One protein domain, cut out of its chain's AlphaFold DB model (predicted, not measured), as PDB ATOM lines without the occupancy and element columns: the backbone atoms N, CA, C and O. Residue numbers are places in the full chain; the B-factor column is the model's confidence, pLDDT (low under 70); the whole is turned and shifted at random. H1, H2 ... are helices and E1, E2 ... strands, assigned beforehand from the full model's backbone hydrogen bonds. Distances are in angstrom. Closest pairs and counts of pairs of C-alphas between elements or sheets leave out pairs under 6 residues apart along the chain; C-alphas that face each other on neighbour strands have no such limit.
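AT A GLANCE: This is residues 8 to 127 and 286 to 349 of the 349 residues of the protein "Phosphoribosylaminoimidazolesuccinocarboxamide synthase" of Desulfobacteraceae bacterium (UniProt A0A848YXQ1). What does one see first? A twisted sheet of five strands, E1 E2 E3 E7 E6, has H2 and H6 over one face, while H3 packs on its E3, E7 and E6. Where E3 runs on into E4, at 73 degrees, a second group begins: the small hairpin of E4 and E5 with H1, H4 and H5. What is it made of? The printed part has 184 residues, with six named helices and seven named strands in the order H1 H2 E1 E2 E3 E4 E5 H3 E6 E7 H4 H5 H6, a mixed class with both sheets antiparallel. It is compact, with a radius of gyration of the C-alphas of 16.6 A and spans of 48 by 39 by 30 A.

HOW THE PARTS SIT: Where is the first helix? H1, residues 8 to 15, touches residues 306 to 314 alone of H5, residues 302 to 320, at a steep tilt of 50 degrees, opposite ways; their closest C-alphas, of Ile 10 and Cys 310, are 5.9 A apart. How are the strands paired? E1, residues 43 to 46, E2, residues 50 to 54, and E3, residues 66 to 71, form two hairpins and a meander, each strand the antiparallel neighbour of the one before, with N 45 and O 52 at 2.9 A and N 53 and O 68 at 2.8 A, within hydrogen-bond range. E7, residues 120 to 124, is antiparallel to E3, N 69 and O 121 at 2.8 A, and forms a hairpin with E6, residues 111 to 113, N 122 and O 113 at 2.8 A. E4, residues 74 to 77, and E5, residues 80 to 84, form a hairpin, N 75 and O 83 at 3.0 A. Which helices are on the large sheet? H2, residues 24 to 32, is over E2, closest C-alphas Ala 24 and Ala 51 at 7.1 A; on the same face H6, residues 331 to 348, is over E7 and E6, closest to E7 at the C-alphas of Val 120 and Asp 338, 6.6 A, and these helices on one face make two layers with the sheet. H3, residues 88 to 103, is also on it, with the C-alphas of Ala 71 in E3 and Gly 89 closest at 4.7 A. What else meets H5? H3 touches it with residues 88 to 95 alone, the same way at a shallow tilt of 18 degrees, closest C-alphas Ile 91 and Tyr 316 at 6.7 A. H4, residues 288 to 292, is close to H5 but not clearly touching, closest C-alphas Gly 290 and Ile 308 at 6.6 A. In H1, H2, H3, H4, H5 and H6 every O i to N i+4 pair is within hydrogen-bond range.

IN THESE COORDINATES: Where do the first and last elements lie? H1 begins at C-alpha 8, (284.701, 347.592, 225.624), and H6 ends at C-alpha 348, (299.894, 388.725, 227.787). Which elements are long? From first to last C-alpha H5 measures 26.6 A, H6 25.9 A, H3 22.1 A and E3 16.1 A.

THE WHOLE: How far does it reach? The two C-alphas farthest apart, of Asp 62 and Thr 295, are 50.0 A apart, and residues 102 to 107 stand free. Where is it cut or linked at length? Residues 128 to 285 are not printed, with 28.6 A between C-alphas 127 and 286; of the links printed whole, E2 to E3 is long, with 11 residues. Where is confidence low? Residues 287 to 288 are under 70, and the mean pLDDT of the printed part is 92.4.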
ATOM      1  N   LYS A   8     283.802 348.019 226.700       96.75
ATOM      2  CA  LYS A   8     284.701 347.592 225.624       96.75
ATOM      3  C   LYS A   8     285.622 348.731 225.174       96.75
ATOM      4  O   LYS A   8     286.831 348.542 225.124       96.75
ATOM      5  N   ASN A   9     285.064 349.911 224.901       96.94
ATOM      6  CA  ASN A   9     285.845 351.057 224.437       96.94
ATOM      7  C   ASN A   9     286.799 351.577 225.525       96.94
ATOM      8  O   ASN A   9     287.884 352.044 225.202       96.94
ATOM      9  N   ILE A  10     286.413 351.496 226.805       97.31
ATOM     10  CA  ILE A  10     287.296 351.828 227.933       97.31
ATOM     11  C   ILE A  10     288.497 350.878 227.955       97.31
ATOM     12  O   ILE A  10     289.632 351.340 228.030       97.31
ATOM     13  N   LYS A  11     288.252 349.566 227.858       97.06
ATOM     14  CA  LYS A  11     289.308 348.545 227.848       97.06
ATOM     15  C   LYS A  11     290.285 348.766 226.695       97.06
ATOM     16  O   LYS A  11     291.476 348.903 226.941       97.06
ATOM     17  N   GLU A  12     289.778 348.909 225.471       97.25
ATOM     18  CA  GLU A  12     290.610 349.183 224.288       97.25
ATOM     19  C   GLU A  12     291.423 350.479 224.442       97.25
ATOM     20  O   GLU A  12     292.584 350.544 224.044       97.25
ATOM     21  N   LEU A  13     290.837 351.523 225.034       96.69
ATOM     22  CA  LEU A  13     291.526 352.791 225.255       96.69
ATOM     23  C   LEU A  13     292.685 352.654 226.253       96.69
ATOM     24  O   LEU A  13     293.763 353.193 226.007       96.69
ATOM     25  N   VAL A  14     292.480 351.953 227.370       96.56
ATOM     26  CA  VAL A  14     293.517 351.772 228.399       96.56
ATOM     27  C   VAL A  14     294.624 350.848 227.904       96.56
ATOM     28  O   VAL A  14     295.794 351.173 228.083       96.56
ATOM     29  N   GLU A  15     294.273 349.743 227.243       95.44
ATOM     30  CA  GLU A  15     295.226 348.758 226.717       95.44
ATOM     31  C   GLU A  15     296.247 349.402 225.769       95.44
ATOM     32  O   GLU A  15     297.450 349.227 225.943       95.44
ATOM     33  N   HIS A  16     295.790 350.244 224.835       95.19
ATOM     34  CA  HIS A  16     296.676 350.936 223.892       95.19
ATOM     35  C   HIS A  16     297.536 352.051 224.516       95.19
ATOM     36  O   HIS A  16     298.379 352.620 223.825       95.19
ATOM     37  N   ASN A  17     297.319 352.404 225.788       94.56
ATOM     38  CA  ASN A  17     297.947 353.564 226.427       94.56
ATOM     39  C   ASN A  17     298.624 353.247 227.771       94.56
ATOM     40  O   ASN A  17     298.964 354.173 228.511       94.56
ATOM     41  N   LEU A  18     298.880 351.971 228.083       90.19
ATOM     42  CA  LEU A  18     299.597 351.568 229.304       90.19
ATOM     43  C   LEU A  18     300.983 352.230 229.438       90.19
ATOM     44  O   LEU A  18     301.368 352.627 230.540       90.19
ATOM     45  N   ASP A  19     301.679 352.440 228.319       87.31
ATOM     46  CA  ASP A  19     303.023 353.041 228.276       87.31
ATOM     47  C   ASP A  19     303.015 354.566 228.064       87.31
ATOM     48  O   ASP A  19     304.058 355.222 228.030       87.31
ATOM     49  N   GLN A  20     301.832 355.170 227.927       86.00
ATOM     50  CA  GLN A  20     301.670 356.612 227.700       86.00
ATOM     51  C   GLN A  20     301.411 357.389 228.996       86.00
ATOM     52  O   GLN A  20     300.940 358.527 228.963       86.00
ATOM     53  N   ALA A  21     301.726 356.786 230.143       85.12
ATOM     54  CA  ALA A  21     301.503 357.411 231.431       85.12
ATOM     55  C   ALA A  21     302.519 358.539 231.711       85.12
ATOM     56  O   ALA A  21     303.699 358.451 231.353       85.12
ATOM     57  N   VAL A  22     302.052 359.607 232.358       87.56
ATOM     58  CA  VAL A  22     302.869 360.722 232.854       87.56
ATOM     59  C   VAL A  22     303.452 360.350 234.216       87.56
ATOM     60  O   VAL A  22     302.722 360.274 235.200       87.56
ATOM     61  N   ASP A  23     304.760 360.161 234.323       90.06
ATOM     62  CA  ASP A  23     305.416 359.928 235.613       90.06
ATOM     63  C   ASP A  23     306.499 360.973 235.911       90.06
ATOM     64  O   ASP A  23     306.864 361.799 235.068       90.06
ATOM     65  N   ALA A  24     307.005 360.943 237.145       88.75
ATOM     66  CA  ALA A  24     308.048 361.851 237.607       88.75
ATOM     67  C   ALA A  24     309.342 361.749 236.779       88.75
ATOM     68  O   ALA A  24     310.057 362.739 236.632       88.75
ATOM     69  N   SER A  25     309.654 360.570 236.226       90.44
ATOM     70  CA  SER A  25     310.877 360.357 235.449       90.44
ATOM     71  C   SER A  25     310.810 361.044 234.086       90.44
ATOM     72  O   SER A  25     311.775 361.693 233.686       90.44
ATOM     73  N   ARG A  26     309.651 360.998 233.416       91.75
ATOM     74  CA  ARG A  26     309.422 361.696 232.140       91.75
ATOM     75  C   ARG A  26     309.449 363.207 232.314       91.75
ATOM     76  O   ARG A  26     310.077 363.902 231.522       91.75
ATOM     77  N   ILE A  27     308.829 363.715 233.381       92.56
ATOM     78  CA  ILE A  27     308.889 365.146 233.718       92.56
ATOM     79  C   ILE A  27     310.339 365.562 233.968       92.56
ATOM     80  O   ILE A  27     310.796 366.557 233.412       92.56
ATOM     81  N   LYS A  28     311.090 364.770 234.741       92.12
ATOM     82  CA  LYS A  28     312.508 365.033 234.988       92.12
ATOM     83  C   LYS A  28     313.339 365.039 233.702       92.12
ATOM     84  O   LYS A  28     314.169 365.927 233.546       92.12
ATOM     85  N   ALA A  29     313.092 364.113 232.777       93.75
ATOM     86  CA  ALA A  29     313.787 364.076 231.492       93.75
ATOM     87  C   ALA A  29     313.559 365.358 230.667       93.75
ATOM     88  O   ALA A  29     314.521 365.896 230.128       93.75
ATOM     89  N   LEU A  30     312.328 365.887 230.640       94.06
ATOM     90  CA  LEU A  30     312.010 367.155 229.964       94.06
ATOM     91  C   LEU A  30     312.742 368.355 230.584       94.06
ATOM     92  O   LEU A  30     313.175 369.262 229.870       94.06
ATOM     93  N   ILE A  31     312.880 368.372 231.915       92.62
ATOM     94  CA  ILE A  31     313.626 369.417 232.632       92.62
ATOM     95  C   ILE A  31     315.120 369.306 232.315       92.62
ATOM     96  O   ILE A  31     315.738 370.293 231.925       92.62
ATOM     97  N   ASP A  32     315.695 368.107 232.456       93.19
ATOM     98  CA  ASP A  32     317.125 367.856 232.249       93.19
ATOM     99  C   ASP A  32     317.539 368.104 230.785       93.19
ATOM    100  O   ASP A  32     318.643 368.580 230.521       93.19
ATOM    101  N   GLY A  33     316.640 367.821 229.834       94.81
ATOM    102  CA  GLY A  33     316.795 368.129 228.411       94.81
ATOM    103  C   GLY A  33     316.577 369.604 228.054       94.81
ATOM    104  O   GLY A  33     316.885 370.009 226.934       94.81
ATOM    105  N   ASN A  34     316.085 370.421 228.995       94.31
ATOM    106  CA  ASN A  34     315.668 371.808 228.772       94.31
ATOM    107  C   ASN A  34     314.633 371.944 227.630       94.31
ATOM    108  O   ASN A  34     314.617 372.934 226.896       94.31
ATOM    109  N   ASP A  35     313.744 370.954 227.497       95.81
ATOM    110  CA  ASP A  35     312.679 370.922 226.483       95.81
ATOM    111  C   ASP A  35     311.571 371.954 226.771       95.81
ATOM    112  O   ASP A  35     310.831 372.380 225.874       95.81
ATOM    113  N   ILE A  36     311.495 372.412 228.028       95.25
ATOM    114  CA  ILE A  36     310.627 373.499 228.495       95.25
ATOM    115  C   ILE A  36     311.502 374.617 229.096       95.25
ATOM    116  O   ILE A  36     311.611 374.723 230.321       95.25
ATOM    117  N   PRO A  37     312.132 375.474 228.266       94.56
ATOM    118  CA  PRO A  37     312.998 376.556 228.747       94.56
ATOM    119  C   PRO A  37     312.303 377.521 229.713       94.56
ATOM    120  O   PRO A  37     312.958 378.161 230.531       94.56
ATOM    121  N   GLU A  38     310.976 377.632 229.639       94.69
ATOM    122  CA  GLU A  38     310.167 378.451 230.538       94.69
ATOM    123  C   GLU A  38     310.215 377.996 232.007       94.69
ATOM    124  O   GLU A  38     309.919 378.805 232.885       94.69
ATOM    125  N   LEU A  39     310.594 376.740 232.269       95.06
ATOM    126  CA  LEU A  39     310.804 376.180 233.609       95.06
ATOM    127  C   LEU A  39     312.290 376.146 234.007       95.06
ATOM    128  O   LEU A  39     312.654 375.620 235.057       95.06
ATOM    129  N   SER A  40     313.184 376.695 233.182       92.19
ATOM    130  CA  SER A  40     314.607 376.731 233.509       92.19
ATOM    131  C   SER A  40     314.857 377.629 234.726       92.19
ATOM    132  O   SER A  40     314.376 378.764 234.789       92.19
ATOM    133  N   GLY A  41     315.600 377.114 235.709       89.62
ATOM    134  CA  GLY A  41     315.928 377.834 236.944       89.62
ATOM    135  C   GLY A  41     314.779 377.975 237.950       89.62
ATOM    136  O   GLY A  41     314.938 378.700 238.927       89.62
ATOM    137  N   THR A  42     313.638 377.314 237.734       96.12
ATOM    138  CA  THR A  42     312.565 377.239 238.738       96.12
ATOM    139  C   THR A  42     312.903 376.226 239.826       96.12
ATOM    140  O   THR A  42     313.537 375.205 239.549       96.12
ATOM    141  N   ASP A  43     312.393 376.448 241.032       96.38
ATOM    142  CA  ASP A  43     312.371 375.444 242.086       96.38
ATOM    143  C   ASP A  43     311.439 374.300 241.682       96.38
ATOM    144  O   ASP A  43     310.269 374.519 241.361       96.38
ATOM    145  N   TYR A  44     311.961 373.075 241.712       95.25
ATOM    146  CA  TYR A  44     311.220 371.860 241.392       95.25
ATOM    147  C   TYR A  44     310.956 371.040 242.652       95.25
ATOM    148  O   TYR A  44     311.885 370.663 243.370       95.25
ATOM    149  N   TYR A  45     309.688 370.702 242.883       93.50
ATOM    150  CA  TYR A  45     309.265 369.814 243.960       93.50
ATOM    151  C   TYR A  45     308.377 368.685 243.428       93.50
ATOM    152  O   TYR A  45     307.274 368.914 242.921       93.50
ATOM    153  N   GLN A  46     308.844 367.446 243.589       93.19
ATOM    154  CA  GLN A  46     308.080 366.241 243.275       93.19
ATOM    155  C   GLN A  46     307.373 365.721 244.531       93.19
ATOM    156  O   GLN A  46     308.003 365.156 245.421       93.19
ATOM    157  N   GLY A  47     306.050 365.862 244.575       90.19
ATOM    158  CA  GLY A  47     305.211 365.174 245.554       90.19
ATOM    159  C   GLY A  47     304.913 363.727 245.141       90.19
ATOM    160  O   GLY A  47     305.361 363.251 244.098       90.19
ATOM    161  N   LYS A  48     304.073 363.021 245.912       88.38
ATOM    162  CA  LYS A  48     303.692 361.622 245.608       88.38
ATOM    163  C   LYS A  48     303.029 361.453 244.228       88.38
ATOM    164  O   LYS A  48     303.200 360.418 243.597       88.38
ATOM    165  N   VAL A  49     302.241 362.442 243.790       91.00
ATOM    166  CA  VAL A  49     301.408 362.360 242.566       91.00
ATOM    167  C   VAL A  49     301.383 363.651 241.734       91.00
ATOM    168  O   VAL A  49     300.611 363.773 240.790       91.00
ATOM    169  N   ARG A  50     302.179 364.659 242.105       94.56
ATOM    170  CA  ARG A  50     302.197 365.977 241.456       94.56
ATOM    171  C   ARG A  50     303.624 366.509 241.401       94.56
ATOM    172  O   ARG A  50     304.308 366.500 242.422       94.56
ATOM    173  N   ALA A  51     304.036 366.999 240.240       96.06
ATOM    174  CA  ALA A  51     305.231 367.820 240.092       96.06
ATOM    175  C   ALA A  51     304.841 369.296 240.191       96.06
ATOM    176  O   ALA A  51     303.840 369.710 239.608       96.06
ATOM    177  N   ASN A  52     305.620 370.083 240.928       97.31
ATOM    178  CA  ASN A  52     305.374 371.502 241.148       97.31
ATOM    179  C   ASN A  52     306.608 372.304 240.748       97.31
ATOM    180  O   ASN A  52     307.729 371.911 241.073       97.31
ATOM    181  N   PHE A  53     306.371 373.443 240.105       97.94
ATOM    182  CA  PHE A  53     307.391 374.413 239.736       97.94
ATOM    183  C   PHE A  53     307.001 375.787 240.261       97.94
ATOM    184  O   PHE A  53     305.882 376.251 240.021       97.94
ATOM    185  N   THR A  54     307.927 376.431 240.961       97.62
ATOM    186  CA  THR A  54     307.788 377.792 241.496       97.62
ATOM    187  C   THR A  54     309.078 378.573 241.269       97.62
ATOM    188  O   THR A  54     310.111 377.989 240.972       97.62
ATOM    189  N   GLY A  55     309.047 379.895 241.395       95.56
ATOM    190  CA  GLY A  55     310.262 380.710 241.348       95.56
ATOM    191  C   GLY A  55     310.028 382.063 240.696       95.56
ATOM    192  O   GLY A  55     308.969 382.317 240.127       95.56
ATOM    193  N   GLU A  56     311.035 382.934 240.756       92.94
ATOM    194  CA  GLU A  56     310.921 384.326 240.296       92.94
ATOM    195  C   GLU A  56     310.576 384.445 238.800       92.94
ATOM    196  O   GLU A  56     309.826 385.337 238.399       92.94
ATOM    197  N   SER A  57     311.064 383.517 237.966       93.06
ATOM    198  CA  SER A  57     310.774 383.479 236.522       93.06
ATOM    199  C   SER A  57     309.311 383.134 236.200       93.06
ATOM    200  O   SER A  57     308.805 383.461 235.115       93.06
ATOM    201  N   LEU A  58     308.607 382.510 237.146       96.75
ATOM    202  CA  LEU A  58     307.186 382.193 237.079       96.75
ATOM    203  C   LEU A  58     306.383 383.314 237.731       96.75
ATOM    204  O   LEU A  58     305.771 383.141 238.777       96.75
ATOM    205  N   THR A  59     306.370 384.472 237.078       95.94
ATOM    206  CA  THR A  59     305.614 385.646 237.523       95.94
ATOM    207  C   THR A  59     304.890 386.276 236.329       95.94
ATOM    208  O   THR A  59     305.400 386.268 235.202       95.94
ATOM    209  N   THR A  60     303.681 386.793 236.544       95.38
ATOM    210  CA  THR A  60     302.946 387.598 235.551       95.38
ATOM    211  C   THR A  60     303.529 389.021 235.432       95.38
ATOM    212  O   THR A  60     304.286 389.451 236.305       95.38
ATOM    213  N   PRO A  61     303.174 389.804 234.394       94.38
ATOM    214  CA  PRO A  61     303.658 391.178 234.236       94.38
ATOM    215  C   PRO A  61     303.262 392.113 235.387       94.38
ATOM    216  O   PRO A  61     304.027 393.008 235.736       94.38
ATOM    217  N   ASP A  62     302.098 391.889 236.008       93.06
ATOM    218  CA  ASP A  62     301.645 392.620 237.199       93.06
ATOM    219  C   ASP A  62     302.296 392.118 238.501       93.06
ATOM    220  O   ASP A  62     301.944 392.587 239.584       93.06
ATOM    221  N   GLY A  63     303.247 391.181 238.423       94.19
ATOM    222  CA  GLY A  63     304.045 390.702 239.552       94.19
ATOM    223  C   GLY A  63     303.395 389.586 240.378       94.19
ATOM    224  O   GLY A  63     303.788 389.389 241.529       94.19
ATOM    225  N   ARG A  64     302.348 388.920 239.876       95.75
ATOM    226  CA  ARG A  64     301.691 387.809 240.580       95.75
ATOM    227  C   ARG A  64     302.547 386.547 240.444       95.75
ATOM    228  O   ARG A  64     302.846 386.160 239.311       95.75
ATOM    229  N   PRO A  65     302.931 385.892 241.552       97.44
ATOM    230  CA  PRO A  65     303.727 384.676 241.487       97.44
ATOM    231  C   PRO A  65     302.867 383.514 240.978       97.44
ATOM    232  O   PRO A  65     301.703 383.364 241.351       97.44
ATOM    233  N   LEU A  66     303.440 382.680 240.123       98.12
ATOM    234  CA  LEU A  66     302.784 381.539 239.498       98.12
ATOM    235  C   LEU A  66     303.392 380.232 240.003       98.12
ATOM    236  O   LEU A  66     304.584 380.131 240.293       98.12
ATOM    237  N   ARG A  67     302.549 379.208 240.059       98.19
ATOM    238  CA  ARG A  67     302.936 377.816 240.241       98.19
ATOM    239  C   ARG A  67     302.461 377.021 239.038       98.19
ATOM    240  O   ARG A  67     301.280 377.076 238.697       98.19
ATOM    241  N   VAL A  68     303.359 376.253 238.430       98.31
ATOM    242  CA  VAL A  68     302.991 375.239 237.432       98.31
ATOM    243  C   VAL A  68     302.900 373.893 238.139       98.31
ATOM    244  O   VAL A  68     303.820 373.495 238.850       98.31
ATOM    245  N   ILE A  69     301.781 373.204 237.962       97.75
ATOM    246  CA  ILE A  69     301.484 371.909 238.564       97.75
ATOM    247  C   ILE A  69     301.245 370.918 237.430       97.75
ATOM    248  O   ILE A  69     300.438 371.172 236.537       97.75
ATOM    249  N   ILE A  70     301.923 369.776 237.476       97.19
ATOM    250  CA  ILE A  70     301.665 368.646 236.585       97.19
ATOM    251  C   ILE A  70     301.135 367.498 237.440       97.19
ATOM    252  O   ILE A  70     301.871 366.931 238.255       97.19
ATOM    253  N   ALA A  71     299.859 367.157 237.267       94.75
ATOM    254  CA  ALA A  71     299.263 365.966 237.855       94.75
ATOM    255  C   ALA A  71     299.843 364.729 237.163       94.75
ATOM    256  O   ALA A  71     299.597 364.493 235.981       94.75
ATOM    257  N   THR A  72     300.640 363.943 237.886       95.00
ATOM    258  CA  THR A  72     301.190 362.712 237.325       95.00
ATOM    259  C   THR A  72     300.113 361.632 237.305       95.00
ATOM    260  O   THR A  72     299.144 361.637 238.070       95.00
ATOM    261  N   ASP A  73     300.312 360.651 236.440       94.50
ATOM    262  CA  ASP A  73     299.517 359.435 236.406       94.50
ATOM    263  C   ASP A  73     299.848 358.505 237.584       94.50
ATOM    264  O   ASP A  73     299.194 357.479 237.772       94.50
ATOM    265  N   GLN A  74     300.836 358.851 238.418       92.62
ATOM    266  CA  GLN A  74     301.198 358.056 239.583       92.62
ATOM    267  C   GLN A  74     300.046 357.974 240.577       92.62
ATOM    268  O   GLN A  74     299.328 358.942 240.820       92.62
ATOM    269  N   ILE A  75     299.901 356.810 241.193       88.62
ATOM    270  CA  ILE A  75     298.984 356.592 242.304       88.62
ATOM    271  C   ILE A  75     299.781 356.201 243.550       88.62
ATOM    272  O   ILE A  75     300.732 355.416 243.492       88.62
ATOM    273  N   SER A  76     299.367 356.744 244.695       87.00
ATOM    274  CA  SER A  76     299.869 356.328 245.998       87.00
ATOM    275  C   SER A  76     298.774 355.650 246.812       87.00
ATOM    276  O   SER A  76     297.660 356.163 246.934       87.00
ATOM    277  N   THR A  77     299.107 354.495 247.383       83.19
ATOM    278  CA  THR A  77     298.263 353.770 248.339       83.19
ATOM    279  C   THR A  77     299.153 353.204 249.438       83.19
ATOM    280  O   THR A  77     300.255 352.754 249.129       83.19
ATOM    281  N   HIS A  78     298.677 353.186 250.687       75.56
ATOM    282  CA  HIS A  78     299.489 352.781 251.851       75.56
ATOM    283  C   HIS A  78     300.793 353.591 251.949       75.56
ATOM    284  O   HIS A  78     301.865 353.036 252.160       75.56
ATOM    285  N   ASP A  79     300.697 354.895 251.676       77.12
ATOM    286  CA  ASP A  79     301.796 355.866 251.703       77.12
ATOM    287  C   ASP A  79     302.989 355.616 250.774       77.12
ATOM    288  O   ASP A  79     303.917 356.420 250.755       77.12
ATOM    289  N   SER A  80     302.913 354.602 249.912       83.81
ATOM    290  CA  SER A  80     303.896 354.320 248.865       83.81
ATOM    291  C   SER A  80     303.335 354.648 247.480       83.81
ATOM    292  O   SER A  80     302.134 354.488 247.235       83.81
ATOM    293  N   VAL A  81     304.182 355.138 246.571       89.50
ATOM    294  CA  VAL A  81     303.848 355.292 245.147       89.50
ATOM    295  C   VAL A  81     304.002 353.932 244.475       89.50
ATOM    296  O   VAL A  81     305.070 353.331 244.534       89.50
ATOM    297  N   ARG A  82     302.941 353.440 243.829       91.25
ATOM    298  CA  ARG A  82     302.883 352.056 243.319       91.25
ATOM    299  C   ARG A  82     302.886 351.946 241.794       91.25
ATOM    300  O   ARG A  82     302.761 350.852 241.267       91.25
ATOM    301  N   GLY A  83     303.040 353.052 241.073       90.69
ATOM    302  CA  GLY A  83     303.121 353.063 239.608       90.69
ATOM    303  C   GLY A  83     302.176 354.076 238.972       90.69
ATOM    304  O   GLY A  83     301.416 354.746 239.672       90.69
ATOM    305  N   ALA A  84     302.255 354.202 237.648       92.50
ATOM    306  CA  ALA A  84     301.485 355.166 236.870       92.50
ATOM    307  C   ALA A  84     300.273 354.511 236.188       92.50
ATOM    308  O   ALA A  84     300.400 353.486 235.516       92.50
ATOM    309  N   ILE A  85     299.097 355.103 236.370       92.94
ATOM    310  CA  ILE A  85     297.812 354.647 235.849       92.94
ATOM    311  C   ILE A  85     297.437 355.506 234.639       92.94
ATOM    312  O   ILE A  85     297.295 356.718 234.807       92.94
ATOM    313  N   PRO A  86     297.220 354.918 233.450       92.19
ATOM    314  CA  PRO A  86     296.904 355.683 232.249       92.19
ATOM    315  C   PRO A  86     295.782 356.697 232.471       92.19
ATOM    316  O   PRO A  86     294.733 356.366 233.029       92.19
ATOM    317  N   PHE A  87     296.016 357.925 232.008       94.25
ATOM    318  CA  PHE A  87     295.068 359.043 232.027       94.25
ATOM    319  C   PHE A  87     294.673 359.585 233.404       94.25
ATOM    320  O   PHE A  87     293.871 360.520 233.463       94.25
ATOM    321  N   ARG A  88     295.204 359.057 234.510       92.88
ATOM    322  CA  ARG A  88     294.827 359.494 235.861       92.88
ATOM    323  C   ARG A  88     295.015 361.002 236.062       92.88
ATOM    324  O   ARG A  88     294.118 361.637 236.608       92.88
ATOM    325  N   GLY A  89     296.119 361.582 235.599       92.94
ATOM    326  CA  GLY A  89     296.392 363.016 235.673       92.94
ATOM    327  C   GLY A  89     295.350 363.842 234.919       92.94
ATOM    328  O   GLY A  89     294.787 364.771 235.485       92.94
ATOM    329  N   GLN A  90     295.004 363.451 233.684       94.94
ATOM    330  CA  GLN A  90     293.951 364.125 232.905       94.94
ATOM    331  C   GLN A  90     292.574 364.007 233.577       94.94
ATOM    332  O   GLN A  90     291.811 364.969 233.620       94.94
ATOM    333  N   ILE A  91     292.255 362.825 234.111       93.69
ATOM    334  CA  ILE A  91     290.980 362.541 234.778       93.69
ATOM    335  C   ILE A  91     290.831 363.393 236.036       93.69
ATOM    336  O   ILE A  91     289.809 364.055 236.202       93.69
ATOM    337  N   LEU A  92     291.834 363.397 236.915       91.19
ATOM    338  CA  LEU A  92     291.766 364.126 238.181       91.19
ATOM    339  C   LEU A  92     291.804 365.635 237.975       91.19
ATOM    340  O   LEU A  92     290.996 366.331 238.585       91.19
ATOM    341  N   THR A  93     292.643 366.136 237.064       94.31
ATOM    342  CA  THR A  93     292.611 367.551 236.678       94.31
ATOM    343  C   THR A  93     291.254 367.923 236.083       94.31
ATOM    344  O   THR A  93     290.690 368.946 236.450       94.31
ATOM    345  N   GLY A  94     290.661 367.072 235.240       94.69
ATOM    346  CA  GLY A  94     289.328 367.304 234.684       94.69
ATOM    347  C   GLY A  94     288.218 367.352 235.741       94.69
ATOM    348  O   GLY A  94     287.341 368.210 235.662       94.69
ATOM    349  N   ILE A  95     288.253 366.462 236.741       92.94
ATOM    350  CA  ILE A  95     287.313 366.507 237.876       92.94
ATOM    351  C   ILE A  95     287.547 367.779 238.694       92.94
ATOM    352  O   ILE A  95     286.587 368.480 239.005       92.94
ATOM    353  N   SER A  96     288.807 368.094 239.007       94.31
ATOM    354  CA  SER A  96     289.180 369.295 239.756       94.31
ATOM    355  C   SER A  96     288.685 370.563 239.058       94.31
ATOM    356  O   SER A  96     288.008 371.369 239.685       94.31
ATOM    357  N   ASN A  97     288.904 370.700 237.747       94.94
ATOM    358  CA  ASN A  97     288.447 371.845 236.954       94.94
ATOM    359  C   ASN A  97     286.933 372.049 237.048       94.94
ATOM    360  O   ASN A  97     286.473 373.154 237.330       94.94
ATOM    361  N   ASP A  98     286.157 370.984 236.840       94.38
ATOM    362  CA  ASP A  98     284.698 371.048 236.911       94.38
ATOM    363  C   ASP A  98     284.217 371.424 238.322       94.38
ATOM    364  O   ASP A  98     283.252 372.180 238.467       94.38
ATOM    365  N   MET A  99     284.866 370.901 239.366       94.81
ATOM    366  CA  MET A  99     284.478 371.181 240.748       94.81
ATOM    367  C   MET A  99     284.910 372.572 241.211       94.81
ATOM    368  O   MET A  99     284.124 373.251 241.872       94.81
ATOM    369  N   LEU A 100     286.097 373.040 240.829       95.88
ATOM    370  CA  LEU A 100     286.550 374.409 241.079       95.88
ATOM    371  C   LEU A 100     285.641 375.417 240.370       95.88
ATOM    372  O   LEU A 100     285.225 376.385 240.995       95.88
ATOM    373  N   ALA A 101     285.245 375.152 239.121       95.12
ATOM    374  CA  ALA A 101     284.283 375.988 238.402       95.12
ATOM    375  C   ALA A 101     282.890 375.970 239.057       95.12
ATOM    376  O   ALA A 101     282.251 377.010 239.200       95.12
ATOM    377  N   TYR A 102     282.410 374.800 239.494       94.25
ATOM    378  CA  TYR A 102     281.126 374.688 240.193       94.25
ATOM    379  C   TYR A 102     281.123 375.439 241.533       94.25
ATOM    380  O   TYR A 102     280.110 376.028 241.911       94.25
ATOM    381  N   THR A 103     282.245 375.411 242.251       94.50
ATOM    382  CA  THR A 103     282.354 375.966 243.603       94.50
ATOM    383  C   THR A 103     282.915 377.387 243.658       94.50
ATOM    384  O   THR A 103     282.900 377.975 244.733       94.50
ATOM    385  N   GLU A 104     283.327 377.980 242.533       94.25
ATOM    386  CA  GLU A 104     284.002 379.289 242.466       94.25
ATOM    387  C   GLU A 104     283.235 380.414 243.179       94.25
ATOM    388  O   GLU A 104     283.829 381.266 243.838       94.25
ATOM    389  N   THR A 105     281.901 380.394 243.098       91.94
ATOM    390  CA  THR A 105     281.040 381.390 243.762       91.94
ATOM    391  C   THR A 105     280.981 381.246 245.287       91.94
ATOM    392  O   THR A 105     280.563 382.178 245.972       91.94
ATOM    393  N   PHE A 106     281.398 380.096 245.823       89.75
ATOM    394  CA  PHE A 106     281.367 379.757 247.248       89.75
ATOM    395  C   PHE A 106     282.759 379.778 247.875       89.75
ATOM    396  O   PHE A 106     282.931 380.248 248.998       89.75
ATOM    397  N   ILE A 107     283.743 379.256 247.144       94.44
ATOM    398  CA  ILE A 107     285.147 379.201 247.526       94.44
ATOM    399  C   ILE A 107     285.988 379.623 246.312       94.44
ATOM    400  O   ILE A 107     286.110 378.871 245.342       94.44
ATOM    401  N   PRO A 108     286.564 380.839 246.322       96.31
ATOM    402  CA  PRO A 108     287.446 381.262 245.247       96.31
ATOM    403  C   PRO A 108     288.684 380.362 245.223       96.31
ATOM    404  O   PRO A 108     289.103 379.833 246.255       96.31
ATOM    405  N   ASN A 109     289.287 380.196 244.051       97.56
ATOM    406  CA  ASN A 109     290.418 379.296 243.857       97.56
ATOM    407  C   ASN A 109     291.607 379.994 243.187       97.56
ATOM    408  O   ASN A 109     291.457 381.030 242.542       97.56
ATOM    409  N   ALA A 110     292.798 379.424 243.366       97.69
ATOM    410  CA  ALA A 110     294.040 379.960 242.820       97.69
ATOM    411  C   ALA A 110     294.266 379.620 241.332       97.69
ATOM    412  O   ALA A 110     295.252 380.082 240.762       97.69
ATOM    413  N   GLN A 111     293.416 378.806 240.695       97.81
ATOM    414  CA  GLN A 111     293.632 378.331 239.327       97.81
ATOM    415  C   GLN A 111     293.487 379.472 238.312       97.81
ATOM    416  O   GLN A 111     292.476 380.166 238.263       97.81
ATOM    417  N   LEU A 112     294.496 379.642 237.458       96.69
ATOM    418  CA  LEU A 112     294.534 380.690 236.430       96.69
ATOM    419  C   LEU A 112     294.475 380.122 235.010       96.69
ATOM    420  O   LEU A 112     294.041 380.809 234.082       96.69
ATOM    421  N   PHE A 113     294.925 378.880 234.835       96.75
ATOM    422  CA  PHE A 113     294.909 378.162 233.570       96.75
ATOM    423  C   PHE A 113     294.855 376.653 233.821       96.75
ATOM    424  O   PHE A 113     295.678 376.119 234.559       96.75
ATOM    425  N   ALA A 114     293.909 375.970 233.187       94.69
ATOM    426  CA  ALA A 114     293.840 374.515 233.154       94.69
ATOM    427  C   ALA A 114     293.111 374.104 231.866       94.69
ATOM    428  O   ALA A 114     291.894 374.292 231.775       94.69
ATOM    429  N   PRO A 115     293.826 373.623 230.834       93.75
ATOM    430  CA  PRO A 115     293.191 373.197 229.599       93.75
ATOM    431  C   PRO A 115     292.303 371.974 229.840       93.75
ATOM    432  O   PRO A 115     292.560 371.155 230.728       93.75
ATOM    433  N   GLU A 116     291.269 371.821 229.015       89.81
ATOM    434  CA  GLU A 116     290.485 370.588 228.995       89.81
ATOM    435  C   GLU A 116     291.384 369.388 228.671       89.81
ATOM    436  O   GLU A 116     292.265 369.472 227.816       89.81
ATOM    437  N   ASN A 117     291.145 368.263 229.350       89.31
ATOM    438  CA  ASN A 117     291.856 366.993 229.143       89.31
ATOM    439  C   ASN A 117     293.386 367.088 229.315       89.31
ATOM    440  O   ASN A 117     294.138 366.269 228.789       89.31
ATOM    441  N   SER A 118     293.856 368.072 230.080       94.50
ATOM    442  CA  SER A 118     295.269 368.244 230.397       94.50
ATOM    443  C   SER A 118     295.610 367.724 231.790       94.50
ATOM    444  O   SER A 118     294.770 367.664 232.684       94.50
ATOM    445  N   ALA A 119     296.878 367.369 231.980       94.81
ATOM    446  CA  ALA A 119     297.471 367.126 233.292       94.81
ATOM    447  C   ALA A 119     298.082 368.403 233.906       94.81
ATOM    448  O   ALA A 119     298.552 368.369 235.041       94.81
ATOM    449  N   VAL A 120     298.112 369.511 233.157       97.25
ATOM    450  CA  VAL A 120     298.779 370.759 233.534       97.25
ATOM    451  C   VAL A 120     297.776 371.743 234.123       97.25
ATOM    452  O   VAL A 120     296.733 372.022 233.535       97.25
ATOM    453  N   VAL A 121     298.142 372.324 235.260       97.81
ATOM    454  CA  VAL A 121     297.449 373.447 235.890       97.81
ATOM    455  C   VAL A 121     298.470 374.544 236.170       97.81
ATOM    456  O   VAL A 121     299.565 374.272 236.659       97.81
ATOM    457  N   ILE A 122     298.124 375.796 235.881       98.31
ATOM    458  CA  ILE A 122     298.873 376.966 236.345       98.31
ATOM    459  C   ILE A 122     297.974 377.739 237.300       98.31
ATOM    460  O   ILE A 122     296.851 378.117 236.955       98.31
ATOM    461  N   ALA A 123     298.483 377.973 238.500       98.06
ATOM    462  CA  ALA A 123     297.789 378.659 239.574       98.06
ATOM    463  C   ALA A 123     298.629 379.828 240.097       98.06
ATOM    464  O   ALA A 123     299.830 379.913 239.836       98.06
ATOM    465  N   GLU A 124     298.010 380.729 240.850       98.06
ATOM    466  CA  GLU A 124     298.748 381.671 241.686       98.06
ATOM    467  C   GLU A 124     299.494 380.906 242.791       98.06
ATOM    468  O   GLU A 124     298.903 380.093 243.506       98.06
ATOM    469  N   ASN A 125     300.796 381.162 242.949       98.00
ATOM    470  CA  ASN A 125     301.578 380.583 244.038       98.00
ATOM    471  C   ASN A 125     301.272 381.329 245.344       98.00
ATOM    472  O   ASN A 125     301.917 382.321 245.678       98.00
ATOM    473  N   CYS A 126     300.249 380.851 246.042       97.88
ATOM    474  CA  CYS A 126     299.753 381.416 247.291       97.88
ATOM    475  C   CYS A 126     300.610 381.001 248.497       97.88
ATOM    476  O   CYS A 126     301.275 379.963 248.476       97.88
ATOM    477  N   GLU A 127     300.523 381.767 249.583       96.88
ATOM    478  CA  GLU A 127     301.044 381.375 250.894       96.88
ATOM    479  C   GLU A 127     300.077 380.362 251.538       96.88
ATOM    480  O   GLU A 127     298.945 380.733 251.862       96.88
ATOM    481  N   SER A 286     286.105 356.098 245.386       70.25
ATOM    482  CA  SER A 286     287.387 356.778 245.616       70.25
ATOM    483  C   SER A 286     288.598 355.848 245.418       70.25
ATOM    484  O   SER A 286     288.471 354.723 244.928       70.25
ATOM    485  N   LYS A 287     289.789 356.287 245.862       65.94
ATOM    486  CA  LYS A 287     291.067 355.530 245.871       65.94
ATOM    487  C   LYS A 287     291.011 354.116 246.473       65.94
ATOM    488  O   LYS A 287     292.010 353.400 246.407       65.94
ATOM    489  N   GLN A 288     289.899 353.710 247.084       69.75
ATOM    490  CA  GLN A 288     289.757 352.415 247.741       69.75
ATOM    491  C   GLN A 288     290.036 351.240 246.793       69.75
ATOM    492  O   GLN A 288     290.765 350.338 247.177       69.75
ATOM    493  N   PHE A 289     289.596 351.301 245.530       74.06
ATOM    494  CA  PHE A 289     289.881 350.229 244.566       74.06
ATOM    495  C   PHE A 289     291.387 349.998 244.365       74.06
ATOM    496  O   PHE A 289     291.835 348.860 244.319       74.06
ATOM    497  N   GLY A 290     292.193 351.064 244.320       73.75
ATOM    498  CA  GLY A 290     293.650 350.920 244.256       73.75
ATOM    499  C   GLY A 290     294.235 350.277 245.518       73.75
ATOM    500  O   GLY A 290     295.195 349.517 245.430       73.75
ATOM    501  N   ARG A 291     293.663 350.546 246.698       76.81
ATOM    502  CA  ARG A 291     294.098 349.926 247.965       76.81
ATOM    503  C   ARG A 291     293.777 348.432 248.010       76.81
ATOM    504  O   ARG A 291     294.565 347.670 248.553       76.81
ATOM    505  N   ASP A 292     292.650 348.038 247.425       77.50
ATOM    506  CA  ASP A 292     292.165 346.656 247.442       77.50
ATOM    507  C   ASP A 292     292.836 345.772 246.370       77.50
ATOM    508  O   ASP A 292     292.753 344.546 246.439       77.50
ATOM    509  N   VAL A 293     293.500 346.382 245.380       81.75
ATOM    510  CA  VAL A 293     294.207 345.687 244.295       81.75
ATOM    511  C   VAL A 293     295.707 345.567 244.594       81.75
ATOM    512  O   VAL A 293     296.378 346.510 245.037       81.75
ATOM    513  N   GLY A 294     296.250 344.388 244.298       84.00
ATOM    514  CA  GLY A 294     297.663 344.048 244.437       84.00
ATOM    515  C   GLY A 294     298.187 344.014 245.871       84.00
ATOM    516  O   GLY A 294     297.462 344.209 246.844       84.00
ATOM    517  N   THR A 295     299.488 343.769 246.005       84.75
ATOM    518  CA  THR A 295     300.144 343.645 247.316       84.75
ATOM    519  C   THR A 295     300.515 345.020 247.888       84.75
ATOM    520  O   THR A 295     301.252 345.760 247.228       84.75
ATOM    521  N   PRO A 296     300.082 345.379 249.117       85.38
ATOM    522  CA  PRO A 296     300.429 346.653 249.742       85.38
ATOM    523  C   PRO A 296     301.933 346.948 249.711       85.38
ATOM    524  O   PRO A 296     302.760 346.089 250.015       85.38
ATOM    525  N   GLY A 297     302.283 348.175 249.324       83.94
ATOM    526  CA  GLY A 297     303.671 348.642 249.234       83.94
ATOM    527  C   GLY A 297     304.459 348.152 248.012       83.94
ATOM    528  O   GLY A 297     305.548 348.668 247.781       83.94
ATOM    529  N   GLN A 298     303.930 347.218 247.214       89.94
ATOM    530  CA  GLN A 298     304.578 346.745 245.985       89.94
ATOM    531  C   GLN A 298     304.087 347.521 244.753       89.94
ATOM    532  O   GLN A 298     302.915 347.914 244.725       89.94
ATOM    533  N   PRO A 299     304.932 347.731 243.725       92.75
ATOM    534  CA  PRO A 299     304.484 348.272 242.446       92.75
ATOM    535  C   PRO A 299     303.356 347.432 241.835       92.75
ATOM    536  O   PRO A 299     303.350 346.209 241.976       92.75
ATOM    537  N   TYR A 300     302.419 348.087 241.156       93.56
ATOM    538  CA  TYR A 300     301.364 347.413 240.411       93.56
ATOM    539  C   TYR A 300     301.918 346.715 239.171       93.56
ATOM    540  O   TYR A 300     302.788 347.258 238.484       93.56
ATOM    541  N   THR A 301     301.361 345.552 238.844       94.75
ATOM    542  CA  THR A 301     301.569 344.902 237.545       94.75
ATOM    543  C   THR A 301     300.823 345.647 236.435       94.75
ATOM    544  O   THR A 301     299.921 346.446 236.702       94.75
ATOM    545  N   ASP A 302     301.142 345.373 235.170       94.75
ATOM    546  CA  ASP A 302     300.423 345.988 234.045       94.75
ATOM    547  C   ASP A 302     298.939 345.604 234.008       94.75
ATOM    548  O   ASP A 302     298.097 346.445 233.695       94.75
ATOM    549  N   GLU A 303     298.596 344.378 234.412       94.75
ATOM    550  CA  GLU A 303     297.204 343.937 234.545       94.75
ATOM    551  C   GLU A 303     296.460 344.749 235.618       94.75
ATOM    552  O   GLU A 303     295.341 345.218 235.399       94.75
ATOM    553  N   GLU A 304     297.097 344.996 236.762       94.69
ATOM    554  CA  GLU A 304     296.521 345.816 237.828       94.69
ATOM    555  C   GLU A 304     296.367 347.276 237.384       94.69
ATOM    556  O   GLU A 304     295.307 347.876 237.576       94.69
ATOM    557  N   ARG A 305     297.386 347.843 236.721       94.44
ATOM    558  CA  ARG A 305     297.341 349.200 236.148       94.44
ATOM    559  C   ARG A 305     296.216 349.337 235.124       94.44
ATOM    560  O   ARG A 305     295.501 350.340 235.143       94.44
ATOM    561  N   PHE A 306     296.023 348.326 234.277       95.00
ATOM    562  CA  PHE A 306     294.938 348.256 233.301       95.00
ATOM    563  C   PHE A 306     293.559 348.278 233.976       95.00
ATOM    564  O   PHE A 306     292.711 349.109 233.636       95.00
ATOM    565  N   LEU A 307     293.339 347.413 234.972       93.38
ATOM    566  CA  LEU A 307     292.073 347.346 235.708       93.38
ATOM    567  C   LEU A 307     291.768 348.665 236.429       93.38
ATOM    568  O   LEU A 307     290.644 349.172 236.365       93.38
ATOM    569  N   ILE A 308     292.778 349.251 237.077       91.81
ATOM    570  CA  ILE A 308     292.661 350.534 237.774       91.81
ATOM    571  C   ILE A 308     292.365 351.664 236.777       91.81
ATOM    572  O   ILE A 308     291.457 352.459 237.024       91.81
ATOM    573  N   GLY A 309     293.053 351.716 235.633       93.69
ATOM    574  CA  GLY A 309     292.812 352.708 234.578       93.69
ATOM    575  C   GLY A 309     291.384 352.651 234.037       93.69
ATOM    576  O   GLY A 309     290.700 353.675 233.973       93.69
ATOM    577  N   CYS A 310     290.879 351.444 233.759       94.25
ATOM    578  CA  CYS A 310     289.491 351.250 233.335       94.25
ATOM    579  C   CYS A 310     288.505 351.786 234.383       94.25
ATOM    580  O   CYS A 310     287.522 352.453 234.049       94.25
ATOM    581  N   ARG A 311     288.787 351.528 235.666       90.62
ATOM    582  CA  ARG A 311     287.946 351.978 236.777       90.62
ATOM    583  C   ARG A 311     287.949 353.497 236.938       90.62
ATOM    584  O   ARG A 311     286.888 354.049 237.227       90.62
ATOM    585  N   TYR A 312     289.081 354.177 236.740       90.75
ATOM    586  CA  TYR A 312     289.135 355.644 236.780       90.75
ATOM    587  C   TYR A 312     288.274 356.274 235.684       90.75
ATOM    588  O   TYR A 312     287.515 357.197 235.976       90.75
ATOM    589  N   ILE A 313     288.329 355.751 234.455       94.06
ATOM    590  CA  ILE A 313     287.510 356.257 233.343       94.06
ATOM    591  C   ILE A 313     286.020 356.031 233.623       94.06
ATOM    592  O   ILE A 313     285.224 356.963 233.516       94.06
ATOM    593  N   ASP A 314     285.625 354.823 234.035       91.19
ATOM    594  CA  ASP A 314     284.232 354.523 234.399       91.19
ATOM    595  C   ASP A 314     283.728 355.433 235.532       91.19
ATOM    596  O   ASP A 314     282.636 356.004 235.455       91.19
ATOM    597  N   THR A 315     284.563 355.634 236.554       87.44
ATOM    598  CA  THR A 315     284.261 356.509 237.689       87.44
ATOM    599  C   THR A 315     284.096 357.958 237.244       87.44
ATOM    600  O   THR A 315     283.092 358.575 237.589       87.44
ATOM    601  N   TYR A 316     285.010 358.491 236.428       91.25
ATOM    602  CA  TYR A 316     284.896 359.840 235.868       91.25
ATOM    603  C   TYR A 316     283.551 360.043 235.172       91.25
ATOM    604  O   TYR A 316     282.837 361.002 235.463       91.25
ATOM    605  N   GLN A 317     283.161 359.114 234.295       91.94
ATOM    606  CA  GLN A 317     281.928 359.255 233.523       91.94
ATOM    607  C   GLN A 317     280.684 359.265 234.415       91.94
ATOM    608  O   GLN A 317     279.772 360.062 234.194       91.94
ATOM    609  N   LYS A 318     280.666 358.429 235.460       87.25
ATOM    610  CA  LYS A 318     279.575 358.370 236.442       87.25
ATOM    611  C   LYS A 318     279.519 359.621 237.318       87.25
ATOM    612  O   LYS A 318     278.460 360.234 237.430       87.25
ATOM    613  N   LEU A 319     280.655 360.030 237.888       86.81
ATOM    614  CA  LEU A 319     280.742 361.201 238.764       86.81
ATOM    615  C   LEU A 319     280.405 362.489 238.009       86.81
ATOM    616  O   LEU A 319     279.585 363.293 238.460       86.81
ATOM    617  N   MET A 320     280.986 362.669 236.824       89.00
ATOM    618  CA  MET A 320     280.846 363.903 236.053       89.00
ATOM    619  C   MET A 320     279.578 363.906 235.201       89.00
ATOM    620  O   MET A 320     279.021 364.968 234.932       89.00
ATOM    621  N   GLY A 321     279.023 362.735 234.884       89.50
ATOM    622  CA  GLY A 321     277.842 362.607 234.030       89.50
ATOM    623  C   GLY A 321     278.134 362.914 232.559       89.50
ATOM    624  O   GLY A 321     277.207 363.222 231.812       89.50
ATOM    625  N   LYS A 322     279.405 362.849 232.138       91.44
ATOM    626  CA  LYS A 322     279.867 363.156 230.776       91.44
ATOM    627  C   LYS A 322     280.902 362.139 230.295       91.44
ATOM    628  O   LYS A 322     281.545 361.478 231.105       91.44
ATOM    629  N   ARG A 323     281.052 362.008 228.975       94.50
ATOM    630  CA  ARG A 323     282.056 361.136 228.346       94.50
ATOM    631  C   ARG A 323     283.466 361.556 228.751       94.50
ATOM    632  O   ARG A 323     283.757 362.749 228.758       94.50
ATOM    633  N   PHE A 324     284.347 360.593 229.012       94.81
ATOM    634  CA  PHE A 324     285.777 360.884 229.089       94.81
ATOM    635  C   PHE A 324     286.367 360.967 227.677       94.81
ATOM    636  O   PHE A 324     286.188 360.048 226.874       94.81
ATOM    637  N   VAL A 325     287.060 362.064 227.376       94.62
ATOM    638  CA  VAL A 325     287.732 362.284 226.091       94.62
ATOM    639  C   VAL A 325     289.196 362.600 226.390       94.62
ATOM    640  O   VAL A 325     289.490 363.730 226.754       94.62
ATOM    641  N   PRO A 326     290.116 361.627 226.303       95.00
ATOM    642  CA  PRO A 326     291.517 361.896 226.586       95.00
ATOM    643  C   PRO A 326     292.160 362.707 225.465       95.00
ATOM    644  O   PRO A 326     291.824 362.553 224.289       95.00
ATOM    645  N   ASP A 327     293.169 363.487 225.827       95.19
ATOM    646  CA  ASP A 327     294.157 363.956 224.871       95.19
ATOM    647  C   ASP A 327     295.200 362.856 224.620       95.19
ATOM    648  O   ASP A 327     295.909 362.424 225.536       95.19
ATOM    649  N   LEU A 328     295.256 362.399 223.366       94.88
ATOM    650  CA  LEU A 328     296.100 361.302 222.886       94.88
ATOM    651  C   LEU A 328     297.377 361.779 222.178       94.88
ATOM    652  O   LEU A 328     298.122 360.951 221.651       94.88
ATOM    653  N   ARG A 329     297.651 363.091 222.139       94.69
ATOM    654  CA  ARG A 329     298.962 363.586 221.694       94.69
ATOM    655  C   ARG A 329     300.077 362.947 222.558       94.69
ATOM    656  O   ARG A 329     299.841 362.659 223.740       94.69
ATOM    657  N   PRO A 330     301.298 362.764 222.016       92.56
ATOM    658  CA  PRO A 330     302.456 362.318 222.793       92.56
ATOM    659  C   PRO A 330     302.614 363.104 224.101       92.56
ATOM    660  O   PRO A 330     302.433 364.322 224.112       92.56
ATOM    661  N   VAL A 331     302.943 362.419 225.201       90.94
ATOM    662  CA  VAL A 331     303.012 363.016 226.551       90.94
ATOM    663  C   VAL A 331     303.870 364.276 226.576       90.94
ATOM    664  O   VAL A 331     303.428 365.317 227.056       90.94
ATOM    665  N   GLU A 332     305.079 364.184 226.031       93.56
ATOM    666  CA  GLU A 332     306.052 365.270 225.974       93.56
ATOM    667  C   GLU A 332     305.475 366.473 225.225       93.56
ATOM    668  O   GLU A 332     305.524 367.598 225.722       93.56
ATOM    669  N   GLN A 333     304.839 366.223 224.078       95.25
ATOM    670  CA  GLN A 333     304.184 367.263 223.292       95.25
ATOM    671  C   GLN A 333     303.075 367.959 224.094       95.25
ATOM    672  O   GLN A 333     303.038 369.187 224.123       95.25
ATOM    673  N   ARG A 334     302.202 367.200 224.777       94.88
ATOM    674  CA  ARG A 334     301.111 367.761 225.597       94.88
ATOM    675  C   ARG A 334     301.643 368.672 226.692       94.88
ATOM    676  O   ARG A 334     301.215 369.816 226.795       94.88
ATOM    677  N   LEU A 335     302.600 368.179 227.480       95.81
ATOM    678  CA  LEU A 335     303.164 368.941 228.593       95.81
ATOM    679  C   LEU A 335     303.838 370.230 228.105       95.81
ATOM    680  O   LEU A 335     303.564 371.298 228.648       95.81
ATOM    681  N   ILE A 336     304.667 370.148 227.059       96.75
ATOM    682  CA  ILE A 336     305.362 371.316 226.499       96.75
ATOM    683  C   ILE A 336     304.356 372.349 225.977       96.75
ATOM    684  O   ILE A 336     304.463 373.532 226.310       96.75
ATOM    685  N   GLU A 337     303.391 371.927 225.154       97.25
ATOM    686  CA  GLU A 337     302.427 372.837 224.527       97.25
ATOM    687  C   GLU A 337     301.500 373.490 225.558       97.25
ATOM    688  O   GLU A 337     301.288 374.703 225.492       97.25
ATOM    689  N   ASP A 338     301.008 372.733 226.540       97.38
ATOM    690  CA  ASP A 338     300.080 373.241 227.551       97.38
ATOM    691  C   ASP A 338     300.779 374.216 228.516       97.38
ATOM    692  O   ASP A 338     300.247 375.293 228.799       97.38
ATOM    693  N   ILE A 339     302.002 373.902 228.971       97.56
ATOM    694  CA  ILE A 339     302.781 374.783 229.859       97.56
ATOM    695  C   ILE A 339     303.159 376.074 229.129       97.56
ATOM    696  O   ILE A 339     302.908 377.174 229.630       97.56
ATOM    697  N   ARG A 340     303.719 375.963 227.918       96.62
ATOM    698  CA  ARG A 340     304.104 377.129 227.110       96.62
ATOM    699  C   ARG A 340     302.892 377.986 226.757       96.62
ATOM    700  O   ARG A 340     302.959 379.211 226.860       96.62
ATOM    701  N   GLY A 341     301.793 377.356 226.347       96.62
ATOM    702  CA  GLY A 341     300.539 378.026 226.014       96.62
ATOM    703  C   GLY A 341     299.968 378.797 227.201       96.62
ATOM    704  O   GLY A 341     299.688 379.992 227.073       96.62
ATOM    705  N   GLY A 342     299.882 378.149 228.364       97.12
ATOM    706  CA  GLY A 342     299.376 378.759 229.592       97.12
ATOM    707  C   GLY A 342     300.232 379.927 230.075       97.12
ATOM    708  O   GLY A 342     299.714 381.019 230.315       97.12
ATOM    709  N   LEU A 343     301.558 379.754 230.141       97.12
ATOM    710  CA  LEU A 343     302.469 380.832 230.545       97.12
ATOM    711  C   LEU A 343     302.440 382.005 229.562       97.12
ATOM    712  O   LEU A 343     302.440 383.161 229.984       97.12
ATOM    713  N   LYS A 344     302.373 381.738 228.252       96.06
ATOM    714  CA  LYS A 344     302.234 382.790 227.237       96.06
ATOM    715  C   LYS A 344     300.930 383.567 227.416       96.06
ATOM    716  O   LYS A 344     300.965 384.793 227.378       96.06
ATOM    717  N   GLN A 345     299.806 382.884 227.630       96.00
ATOM    718  CA  GLN A 345     298.509 383.530 227.848       96.00
ATOM    719  C   GLN A 345     298.522 384.418 229.099       96.00
ATOM    720  O   GLN A 345     298.016 385.536 229.061       96.00
ATOM    721  N   LEU A 346     299.109 383.938 230.197       95.81
ATOM    722  CA  LEU A 346     299.176 384.674 231.463       95.81
ATOM    723  C   LEU A 346     300.178 385.837 231.438       95.81
ATOM    724  O   LEU A 346     300.012 386.781 232.197       95.81
ATOM    725  N   ARG A 347     301.182 385.799 230.555       91.44
ATOM    726  CA  ARG A 347     302.135 386.905 230.341       91.44
ATOM    727  C   ARG A 347     301.637 387.994 229.385       91.44
ATOM    728  O   ARG A 347     302.302 389.012 229.233       91.44
ATOM    729  N   GLN A 348     300.518 387.762 228.702       89.00
ATOM    730  CA  GLN A 348     299.894 388.725 227.787       89.00
ATOM    731  C   GLN A 348     298.716 389.482 228.412       89.00
ATOM    732  O   GLN A 348     298.275 390.477 227.838       89.00
ATOM    733  N   LYS A 349     298.193 388.980 229.532       71.12
ATOM    734  CA  LYS A 349     297.228 389.674 230.387       71.12
ATOM    735  C   LYS A 349     297.973 390.617 231.320       71.12
ATOM    736  O   LYS A 349     297.388 391.681 231.609       71.12
TER     737      LYS A 349